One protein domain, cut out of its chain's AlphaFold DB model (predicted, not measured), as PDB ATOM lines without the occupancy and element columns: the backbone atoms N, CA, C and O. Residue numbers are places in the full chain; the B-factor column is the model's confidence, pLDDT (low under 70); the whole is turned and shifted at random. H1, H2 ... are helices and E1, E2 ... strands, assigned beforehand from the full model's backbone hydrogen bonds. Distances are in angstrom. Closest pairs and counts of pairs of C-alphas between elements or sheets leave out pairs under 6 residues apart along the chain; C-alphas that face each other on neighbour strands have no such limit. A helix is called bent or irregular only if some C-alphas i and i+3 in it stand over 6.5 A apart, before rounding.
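Overview. This is residues 71 to 150 of the 156 residues of the protein "Hypothetical protein" of Rhodosorus marinus (UniProt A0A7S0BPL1). Two helices, H2 and H3, follow each other end to end and make most of a long rod, with the small helix H1 at the far end of H2. At the other end a two-stranded hairpin, E1 and E2, folds back beside the later part of H3, and the final helix H4 leads away from it, its residues 140 to 149 sticking out free. The 80 printed residues hold four named helices and two named strands in the order H1 H2 H3 E1 E2 H4, with one antiparallel sheet, E1 - E2, and the class is mostly helix. The whole is extended, with a radius of gyration of the C-alphas of 20.5 A and spans of 61 by 29 by 21 A.

Arrangement. Start at H1, residues 72 to 75, which only just touches H2, residues 80 to 91, with 3 pairs of C-alphas within 8 A; the closest are those of Gln 73 and Leu 83, 7.4 A apart, and H2 touches H1 with residues 83 to 86 alone. Go on to H3, residues 93 to 117, which meets H2 only through their link. H3 has a kink of 34 degrees near residue 111 and is irregular, with C-alphas 108 and 111 7.1 A apart. Next comes E1, residues 119 to 123; its closest C-alphas with H3 are those of Lys 119 and Phe 113, 5.5 A apart. E1 forms a hairpin with E2, residues 129 to 133: they are antiparallel, at 145 degrees between their directions, and you will find N 120 and O 132 at 2.8 A and N 122 and O 130 at 2.9 A, both within hydrogen-bond range. H3 and E2 are near each other, with 11 pairs of C-alphas within 10 A. H4, residues 137 to 149, touches no helix and is apart from E1. In H2 and H4 every O i to N i+4 pair is within hydrogen-bond range, in H3 18 of 21 are, and H1 is too short for such a pair.

Along the chain. Find C-alpha 72 at (227.831, 48.467, 106.966), where H1 begins. H2 runs 16.6 A from Glu 80 to Glu 91. From C-alpha 93 at (235.918, 37.023, 102.916), H3 runs 34.7 A to Gln 117. E1 measures 12.8 A and E2 13.3 A. H4 runs 18.7 A and ends with C-alpha 149 at (267.072, 27.943, 88.850).

Size, cuts and confidence. The C-alphas farthest apart are those of Gly 78 and Pro 137, 61.3 A. The printed part has no cut, and its five links are tight. Residues 88 to 101 also stand free. The mean pLDDT of the printed part is 91.0, and no printed residue is under 70.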
ATOM      1  N   GLY A  71     226.019  47.638 110.727       92.81
ATOM      2  CA  GLY A  71     226.546  48.991 110.536       92.81
ATOM      3  C   GLY A  71     227.167  49.259 109.178       92.81
ATOM      4  O   GLY A  71     227.563  50.387 108.908       92.81
ATOM      5  N   CYS A  72     227.262  48.258 108.298       93.75
ATOM      6  CA  CYS A  72     227.831  48.467 106.966       93.75
ATOM      7  C   CYS A  72     227.013  49.470 106.143       93.75
ATOM      8  O   CYS A  72     227.588  50.236 105.367       93.75
ATOM      9  N   GLN A  73     225.692  49.489 106.341       93.62
ATOM     10  CA  GLN A  73     224.783  50.397 105.650       93.62
ATOM     11  C   GLN A  73     224.917  51.838 106.160       93.62
ATOM     12  O   GLN A  73     224.954  52.758 105.343       93.62
ATOM     13  N   ASP A  74     225.089  52.015 107.472       93.50
ATOM     14  CA  ASP A  74     225.323  53.323 108.094       93.50
ATOM     15  C   ASP A  74     226.695  53.887 107.699       93.50
ATOM     16  O   ASP A  74     226.792  55.034 107.279       93.50
ATOM     17  N   LEU A  75     227.744  53.052 107.715       90.88
ATOM     18  CA  LEU A  75     229.102  53.402 107.266       90.88
ATOM     19  C   LEU A  75     229.185  53.776 105.785       90.88
ATOM     20  O   LEU A  75     230.128  54.447 105.369       90.88
ATOM     21  N   ALA A  76     228.249  53.289 104.971       94.06
ATOM     22  CA  ALA A  76     228.207  53.650 103.567       94.06
ATOM     23  C   ALA A  76     227.602  55.041 103.338       94.06
ATOM     24  O   ALA A  76     227.816  55.585 102.259       94.06
ATOM     25  N   GLU A  77     226.855  55.603 104.298       93.06
ATOM     26  CA  GLU A  77     226.193  56.919 104.210       93.06
ATOM     27  C   GLU A  77     225.421  57.130 102.885       93.06
ATOM     28  O   GLU A  77     225.364  58.222 102.325       93.06
ATOM     29  N   GLY A  78     224.850  56.054 102.328       92.38
ATOM     30  CA  GLY A  78     224.142  56.080 101.040       92.38
ATOM     31  C   GLY A  78     225.036  56.105  99.789       92.38
ATOM     32  O   GLY A  78     224.524  56.170  98.673       92.38
ATOM     33  N   ASN A  79     226.359  56.008  99.927       97.25
ATOM     34  CA  ASN A  79     227.286  55.939  98.804       97.25
ATOM     35  C   ASN A  79     227.299  54.540  98.162       97.25
ATOM     36  O   ASN A  79     227.817  53.564  98.718       97.25
ATOM     37  N   GLU A  80     226.792  54.446  96.929       96.50
ATOM     38  CA  GLU A  80     226.744  53.189  96.173       96.50
ATOM     39  C   GLU A  80     228.117  52.544  95.935       96.50
ATOM     40  O   GLU A  80     228.222  51.318  95.831       96.50
ATOM     41  N   PHE A  81     229.178  53.345  95.811       96.50
ATOM     42  CA  PHE A  81     230.522  52.826  95.577       96.50
ATOM     43  C   PHE A  81     231.043  52.065  96.800       96.50
ATOM     44  O   PHE A  81     231.588  50.968  96.653       96.50
ATOM     45  N   ILE A  82     230.808  52.596  98.003       95.50
ATOM     46  CA  ILE A  82     231.211  51.949  99.258       95.50
ATOM     47  C   ILE A  82     230.438  50.640  99.447       95.50
ATOM     48  O   ILE A  82     231.051  49.611  99.734       95.50
ATOM     49  N   LEU A  83     229.130  50.627  99.167       95.81
ATOM     50  CA  LEU A  83     228.322  49.402  99.212       95.81
ATOM     51  C   LEU A  83     228.836  48.326  98.240       95.81
ATOM     52  O   LEU A  83     228.897  47.148  98.592       95.81
ATOM     53  N   LYS A  84     229.247  48.706  97.021       96.44
ATOM     54  CA  LYS A  84     229.844  47.765  96.051       96.44
ATOM     55  C   LYS A  84     231.169  47.188  96.554       96.44
ATOM     56  O   LYS A  84     231.423  45.998  96.363       96.44
ATOM     57  N   LEU A  85     232.004  47.999  97.207       95.81
ATOM     58  CA  LEU A  85     233.256  47.531  97.808       95.81
ATOM     59  C   LEU A  85     233.013  46.586  98.989       95.81
ATOM     60  O   LEU A  85     233.652  45.537  99.056       95.81
ATOM     61  N   GLN A  86     232.072  46.912  99.877       95.44
ATOM     62  CA  GLN A  86     231.698  46.056 101.006       95.44
ATOM     63  C   GLN A  86     231.152  44.703 100.528       95.44
ATOM     64  O   GLN A  86     231.603  43.670 101.013       95.44
ATOM     65  N   LYS A  87     230.281  44.686  99.507       95.62
ATOM     66  CA  LYS A  87     229.779  43.438  98.899       95.62
ATOM     67  C   LYS A  87     230.902  42.578  98.324       95.62
ATOM     68  O   LYS A  87     231.010  41.406  98.669       95.62
ATOM     69  N   ARG A  88     231.802  43.169  97.530       96.12
ATOM     70  CA  ARG A  88     232.976  42.452  96.999       96.12
ATOM     71  C   ARG A  88     233.882  41.938  98.120       96.12
ATOM     72  O   ARG A  88     234.511  40.889  97.983       96.12
ATOM     73  N   SER A  89     233.986  42.690  99.214       94.94
ATOM     74  CA  SER A  89     234.751  42.270 100.382       94.94
ATOM     75  C   SER A  89     234.121  41.048 101.049       94.94
ATOM     76  O   SER A  89     234.849  40.092 101.324       94.94
ATOM     77  N   ALA A  90     232.799  41.060 101.234       95.88
ATOM     78  CA  ALA A  90     232.041  39.956 101.808       95.88
ATOM     79  C   ALA A  90     232.144  38.688 100.942       95.88
ATOM     80  O   ALA A  90     232.471  37.627 101.461       95.88
ATOM     81  N   GLU A  91     231.999  38.809  99.618       96.62
ATOM     82  CA  GLU A  91     232.145  37.691  98.667       96.62
ATOM     83  C   GLU A  91     233.524  37.015  98.741       96.62
ATOM     84  O   GLU A  91     233.647  35.803  98.581       96.62
ATOM     85  N   LYS A  92     234.585  37.794  98.993       96.62
ATOM     86  CA  LYS A  92     235.965  37.292  99.095       96.62
ATOM     87  C   LYS A  92     236.420  37.031 100.528       96.62
ATOM     88  O   LYS A  92     237.607  36.775 100.744       96.62
ATOM     89  N   ASN A  93     235.538  37.162 101.515       94.75
ATOM     90  CA  ASN A  93     235.918  37.023 102.916       94.75
ATOM     91  C   ASN A  93     236.373  35.589 103.211       94.75
ATOM     92  O   ASN A  93     237.485  35.387 103.688       94.75
ATOM     93  N   ASP A  94     235.589  34.594 102.799       94.06
ATOM     94  CA  ASP A  94     235.878  33.180 103.068       94.06
ATOM     95  C   ASP A  94     237.161  32.698 102.385       94.06
ATOM     96  O   ASP A  94     237.906  31.874 102.915       94.06
ATOM     97  N   GLN A  95     237.454  33.215 101.189       95.00
ATOM     98  CA  GLN A  95     238.724  32.940 100.524       95.00
ATOM     99  C   GLN A  95     239.894  33.529 101.322       95.00
ATOM    100  O   GLN A  95     240.846  32.813 101.620       95.00
ATOM    101  N   ARG A  96     239.799  34.802 101.723       94.62
ATOM    102  CA  ARG A  96     240.854  35.469 102.497       94.62
ATOM    103  C   ARG A  96     241.069  34.832 103.863       94.62
ATOM    104  O   ARG A  96     242.210  34.714 104.291       94.62
ATOM    105  N   GLN A  97     240.007  34.393 104.536       93.94
ATOM    106  CA  GLN A  97     240.132  33.680 105.806       93.94
ATOM    107  C   GLN A  97     240.862  32.347 105.633       93.94
ATOM    108  O   GLN A  97     241.758  32.048 106.419       93.94
ATOM    109  N   ARG A  98     240.550  31.581 104.578       93.94
ATOM    110  CA  ARG A  98     241.280  30.344 104.258       93.94
ATOM    111  C   ARG A  98     242.751  30.613 103.958       93.94
ATOM    112  O   ARG A  98     243.607  29.960 104.539       93.94
ATOM    113  N   GLU A  99     243.052  31.603 103.121       94.00
ATOM    114  CA  GLU A  99     244.432  31.989 102.799       94.00
ATOM    115  C   GLU A  99     245.209  32.433 104.047       94.00
ATOM    116  O   GLU A  99     246.348  32.014 104.248       94.00
ATOM    117  N   MET A 100     244.581  33.226 104.919       94.56
ATOM    118  CA  MET A 100     245.169  33.672 106.184       94.56
ATOM    119  C   MET A 100     245.462  32.496 107.118       94.56
ATOM    120  O   MET A 100     246.544  32.431 107.699       94.56
ATOM    121  N   LEU A 101     244.519  31.560 107.250       94.06
ATOM    122  CA  LEU A 101     244.714  30.339 108.028       94.06
ATOM    123  C   LEU A 101     245.878  29.531 107.459       94.06
ATOM    124  O   LEU A 101     246.787  29.170 108.197       94.06
ATOM    125  N   GLU A 102     245.900  29.282 106.152       91.56
ATOM    126  CA  GLU A 102     246.979  28.529 105.509       91.56
ATOM    127  C   GLU A 102     248.351  29.176 105.706       91.56
ATOM    128  O   GLU A 102     249.327  28.481 105.986       91.56
ATOM    129  N   ASP A 103     248.437  30.499 105.589       93.00
ATOM    130  CA  ASP A 103     249.669  31.245 105.832       93.00
ATOM    131  C   ASP A 103     250.098  31.166 107.306       93.00
ATOM    132  O   ASP A 103     251.272  30.936 107.605       93.00
ATOM    133  N   TYR A 104     249.142  31.252 108.235       93.56
ATOM    134  CA  TYR A 104     249.390  31.043 109.659       93.56
ATOM    135  C   TYR A 104     249.951  29.640 109.934       93.56
ATOM    136  O   TYR A 104     250.951  29.512 110.644       93.56
ATOM    137  N   TRP A 105     249.368  28.595 109.340       89.56
ATOM    138  CA  TRP A 105     249.851  27.222 109.499       89.56
ATOM    139  C   TRP A 105     251.275  27.053 108.957       89.56
ATOM    140  O   TRP A 105     252.141  26.534 109.661       89.56
ATOM    141  N   LYS A 106     251.552  27.561 107.750       88.12
ATOM    142  CA  LYS A 106     252.890  27.501 107.136       88.12
ATOM    143  C   LYS A 106     253.950  28.195 107.991       88.12
ATOM    144  O   LYS A 106     255.027  27.639 108.185       88.12
ATOM    145  N   LYS A 107     253.650  29.394 108.499       90.12
ATOM    146  CA  LYS A 107     254.604  30.209 109.265       90.12
ATOM    147  C   LYS A 107     254.900  29.642 110.648       90.12
ATOM    148  O   LYS A 107     256.050  29.658 111.062       90.12
ATOM    149  N   ASN A 108     253.881  29.160 111.359       92.94
ATOM    150  CA  ASN A 108     254.055  28.726 112.749       92.94
ATOM    151  C   ASN A 108     254.493  27.265 112.866       92.94
ATOM    152  O   ASN A 108     255.269  26.932 113.757       92.94
ATOM    153  N   TYR A 109     254.019  26.391 111.975       89.56
ATOM    154  CA  TYR A 109     254.263  24.953 112.093       89.56
ATOM    155  C   TYR A 109     255.288  24.419 111.094       89.56
ATOM    156  O   TYR A 109     255.738  23.286 111.244       89.56
ATOM    157  N   GLY A 110     255.702  25.222 110.107       86.88
ATOM    158  CA  GLY A 110     256.699  24.809 109.120       86.88
ATOM    159  C   GLY A 110     258.028  24.389 109.747       86.88
ATOM    160  O   GLY A 110     258.628  23.420 109.296       86.88
ATOM    161  N   ASP A 111     258.466  25.066 110.809       88.75
ATOM    162  CA  ASP A 111     259.740  24.756 111.472       88.75
ATOM    163  C   ASP A 111     259.598  23.733 112.603       88.75
ATOM    164  O   ASP A 111     260.531  22.974 112.867       88.75
ATOM    165  N   TYR A 112     258.416  23.649 113.219       91.62
ATOM    166  CA  TYR A 112     258.138  22.696 114.293       91.62
ATOM    167  C   TYR A 112     258.364  21.245 113.839       91.62
ATOM    168  O   TYR A 112     259.104  20.494 114.473       91.62
ATOM    169  N   PHE A 113     257.795  20.865 112.691       90.62
ATOM    170  CA  PHE A 113     257.921  19.499 112.169       90.62
ATOM    171  C   PHE A 113     259.316  19.181 111.615       90.62
ATOM    172  O   PHE A 113     259.745  18.023 111.647       90.62
ATOM    173  N   LYS A 114     260.050  20.204 111.163       89.00
ATOM    174  CA  LYS A 114     261.437  20.053 110.706       89.00
ATOM    175  C   LYS A 114     262.366  19.731 111.864       89.00
ATOM    176  O   LYS A 114     263.226  18.871 111.718       89.00
ATOM    177  N   PHE A 115     262.190  20.414 112.994       89.50
ATOM    178  CA  PHE A 115     263.065  20.254 114.149       89.50
ATOM    179  C   PHE A 115     262.857  18.914 114.866       89.50
ATOM    180  O   PHE A 115     263.832  18.241 115.181       89.50
ATOM    181  N   ASP A 116     261.603  18.519 115.103       90.69
ATOM    182  CA  ASP A 116     261.286  17.343 115.927       90.69
ATOM    183  C   ASP A 116     261.298  16.025 115.132       90.69
ATOM    184  O   ASP A 116     261.758  14.995 115.619       90.69
ATOM    185  N   GLN A 117     260.811  16.044 113.884       88.00
ATOM    186  CA  GLN A 117     260.538  14.820 113.115       88.00
ATOM    187  C   GLN A 117     261.258  14.758 111.767       88.00
ATOM    188  O   GLN A 117     261.091  13.780 111.042       88.00
ATOM    189  N   ASN A 118     262.044  15.783 111.417       90.75
ATOM    190  CA  ASN A 118     262.719  15.901 110.122       90.75
ATOM    191  C   ASN A 118     261.751  15.736 108.922       90.75
ATOM    192  O   ASN A 118     262.086  15.172 107.874       90.75
ATOM    193  N   LYS A 119     260.518  16.234 109.090       92.88
ATOM    194  CA  LYS A 119     259.445  16.213 108.089       92.88
ATOM    195  C   LYS A 119     259.054  17.635 107.700       92.88
ATOM    196  O   LYS A 119     259.053  18.541 108.527       92.88
ATOM    197  N   ASP A 120     258.706  17.820 106.434       90.56
ATOM    198  CA  ASP A 120     258.194  19.073 105.890       90.56
ATOM    199  C   ASP A 120     256.672  18.991 105.749       90.56
ATOM    200  O   ASP A 120     256.126  17.968 105.324       90.56
ATOM    201  N   LEU A 121     255.982  20.072 106.105       89.50
ATOM    202  CA  LEU A 121     254.528  20.154 106.002       89.50
ATOM    203  C   LEU A 121     254.154  20.639 104.597       89.50
ATOM    204  O   LEU A 121     254.342  21.808 104.260       89.50
ATOM    205  N   VAL A 122     253.613  19.743 103.772       89.88
ATOM    206  CA  VAL A 122     253.266  20.022 102.373       89.88
ATOM    207  C   VAL A 122     251.753  19.930 102.190       89.88
ATOM    208  O   VAL A 122     251.101  19.012 102.684       89.88
ATOM    209  N   LYS A 123     251.184  20.896 101.468       90.31
ATOM    210  CA  LYS A 123     249.774  20.866 101.066       90.31
ATOM    211  C   LYS A 123     249.635  20.017  99.802       90.31
ATOM    212  O   LYS A 123     250.356  20.260  98.837       90.31
ATOM    213  N   ASN A 124     248.741  19.035  99.817       92.31
ATOM    214  CA  ASN A 124     248.418  18.227  98.639       92.31
ATOM    215  C   ASN A 124     247.405  18.959  97.747       92.31
ATOM    216  O   ASN A 124     246.755  19.913  98.186       92.31
ATOM    217  N   ASP A 125     247.233  18.476  96.518       91.38
ATOM    218  CA  ASP A 125     246.270  19.032  95.557       91.38
ATOM    219  C   ASP A 125     244.818  18.919  96.056       91.38
ATOM    220  O   ASP A 125     243.995  19.793  95.788       91.38
ATOM    221  N   ASP A 126     244.537  17.919  96.897       88.88
ATOM    222  CA  ASP A 126     243.247  17.720  97.575       88.88
ATOM    223  C   ASP A 126     242.961  18.766  98.672       88.88
ATOM    224  O   ASP A 126     241.916  18.746  99.320       88.88
ATOM    225  N   GLY A 127     243.913  19.661  98.947       85.06
ATOM    226  CA  GLY A 127     243.816  20.679  99.991       85.06
ATOM    227  C   GLY A 127     244.128  20.179 101.404       85.06
ATOM    228  O   GLY A 127     244.175  20.983 102.336       85.06
ATOM    229  N   THR A 128     244.384  18.881 101.570       89.81
ATOM    230  CA  THR A 128     244.835  18.283 102.831       89.81
ATOM    231  C   THR A 128     246.319  18.554 103.069       89.81
ATOM    232  O   THR A 128     247.108  18.696 102.134       89.81
ATOM    233  N   TRP A 129     246.716  18.606 104.338       89.31
ATOM    234  CA  TRP A 129     248.112  18.756 104.737       89.31
ATOM    235  C   TRP A 129     248.711  17.391 105.060       89.31
ATOM    236  O   TRP A 129     248.126  16.629 105.827       89.31
ATOM    237  N   SER A 130     249.870  17.080 104.485       91.44
ATOM    238  CA  SER A 130     250.628  15.863 104.778       91.44
ATOM    239  C   SER A 130     252.055  16.205 105.197       91.44
ATOM    240  O   SER A 130     252.637  17.204 104.771       91.44
ATOM    241  N   LEU A 131     252.618  15.370 106.067       91.62
ATOM    242  CA  LEU A 131     254.018  15.452 106.464       91.62
ATOM    243  C   LEU A 131     254.841  14.569 105.530       91.62
ATOM    244  O   LEU A 131     254.598  13.365 105.444       91.62
ATOM    245  N   LYS A 132     255.815  15.159 104.840       92.12
ATOM    246  CA  LYS A 132     256.725  14.449 103.933       92.12
ATOM    247  C   LYS A 132     258.135  14.448 104.497       92.12
ATOM    248  O   LYS A 132     258.595  15.456 105.018       92.12
ATOM    249  N   ASP A 133     258.832  13.328 104.376       92.75
ATOM    250  CA  ASP A 133     260.217  13.229 104.831       92.75
ATOM    251  C   ASP A 133     261.143  14.110 103.986       92.75
ATOM    252  O   ASP A 133     261.159  14.042 102.751       92.75
ATOM    253  N   ILE A 134     261.936  14.934 104.673       88.06
ATOM    254  CA  ILE A 134     262.845  15.908 104.060       88.06
ATOM    255  C   ILE A 134     263.956  15.221 103.257       88.06
ATOM    256  O   ILE A 134     264.367  15.726 102.210       88.06
ATOM    257  N   ASP A 135     264.419  14.063 103.725       87.44
ATOM    258  CA  ASP A 135     265.593  13.375 103.180       87.44
ATOM    259  C   ASP A 135     265.275  12.367 102.071       87.44
ATOM    260  O   ASP A 135     266.156  11.618 101.621       87.44
ATOM    261  N   THR A 136     264.042  12.372 101.564       87.56
ATOM    262  CA  THR A 136     263.691  11.560 100.397       87.56
ATOM    263  C   THR A 136     264.564  11.950  99.197       87.56
ATOM    264  O   THR A 136     264.889  13.130  99.005       87.56
ATOM    265  N   PRO A 137     265.004  10.976  98.380       85.00
ATOM    266  CA  PRO A 137     265.827  11.264  97.206       85.00
ATOM    267  C   PRO A 137     265.122  12.229  96.240       85.00
ATOM    268  O   PRO A 137     265.774  13.079  95.638       85.00
ATOM    269  N   GLU A 138     263.791  12.171  96.169       83.69
ATOM    270  CA  GLU A 138     262.954  13.093  95.397       83.69
ATOM    271  C   GLU A 138     263.028  14.534  95.921       83.69
ATOM    272  O   GLU A 138     263.273  15.460  95.146       83.69
ATOM    273  N   ALA A 139     262.891  14.744  97.236       81.94
ATOM    274  CA  ALA A 139     263.009  16.074  97.834       81.94
ATOM    275  C   ALA A 139     264.417  16.662  97.647       81.94
ATOM    276  O   ALA A 139     264.568  17.857  97.370       81.94
ATOM    277  N   ARG A 140     265.457  15.822  97.727       82.62
ATOM    278  CA  ARG A 140     266.838  16.222  97.422       82.62
ATOM    279  C   ARG A 140     267.012  16.616  95.957       82.62
ATOM    280  O   ARG A 140     267.614  17.657  95.694       82.62
ATOM    281  N   ALA A 141     266.452  15.848  95.023       86.38
ATOM    282  CA  ALA A 141     266.475  16.184  93.601       86.38
ATOM    283  C   ALA A 141     265.763  17.520  93.325       86.38
ATOM    284  O   ALA A 141     266.323  18.390  92.660       86.38
ATOM    285  N   MET A 142     264.584  17.737  93.914       82.62
ATOM    286  CA  MET A 142     263.817  18.982  93.777       82.62
ATOM    287  C   MET A 142     264.576  20.199  94.325       82.62
ATOM    288  O   MET A 142     264.630  21.236  93.666       82.62
ATOM    289  N   ARG A 143     265.220  20.087  95.496       84.06
ATOM    290  CA  ARG A 143     266.054  21.171  96.050       84.06
ATOM    291  C   ARG A 143     267.289  21.447  95.200       84.06
ATOM    292  O   ARG A 143     267.630  22.612  95.002       84.06
ATOM    293  N   ALA A 144     267.938  20.404  94.683       86.94
ATOM    294  CA  ALA A 144     269.079  20.561  93.790       86.94
ATOM    295  C   ALA A 144     268.675  21.310  92.510       86.94
ATOM    296  O   ALA A 144     269.349  22.267  92.132       86.94
ATOM    297  N   VAL A 145     267.536  20.961  91.903       89.56
ATOM    298  CA  VAL A 145     266.995  21.666  90.729       89.56
ATOM    299  C   VAL A 145     266.616  23.109  91.073       89.56
ATOM    300  O   VAL A 145     267.030  24.033  90.376       89.56
ATOM    301  N   ALA A 146     265.906  23.340  92.182       86.62
ATOM    302  CA  ALA A 146     265.528  24.688  92.611       86.62
ATOM    303  C   ALA A 146     266.752  25.591  92.857       86.62
ATOM    304  O   ALA A 146     266.726  26.772  92.516       86.62
ATOM    305  N   SER A 147     267.848  25.034  93.387       85.88
ATOM    306  CA  SER A 147     269.097  25.776  93.592       85.88
ATOM    307  C   SER A 147     269.801  26.176  92.291       85.88
ATOM    308  O   SER A 147     270.512  27.176  92.282       85.88
ATOM    309  N   GLN A 148     269.574  25.446  91.192       85.50
ATOM    310  CA  GLN A 148     270.112  25.789  89.869       85.50
ATOM    311  C   GLN A 148     269.287  26.870  89.158       85.50
ATOM    312  O   GLN A 148     269.825  27.605  88.338       85.50
ATOM    313  N   ILE A 149     267.989  26.968  89.465       87.19
ATOM    314  CA  ILE A 149     267.072  27.943  88.850       87.19
ATOM    315  C   ILE A 149     267.095  29.285  89.601       87.19
ATOM    316  O   ILE A 149     266.720  30.316  89.041       87.19
ATOM    317  N   ALA A 150     267.531  29.299  90.864       80.38
ATOM    318  CA  ALA A 150     267.596  30.524  91.650       80.38
ATOM    319  C   ALA A 150     268.534  31.550  90.975       80.38
ATOM    320  O   ALA A 150     269.713  31.248  90.769       80.38
TER     321      ALA A 150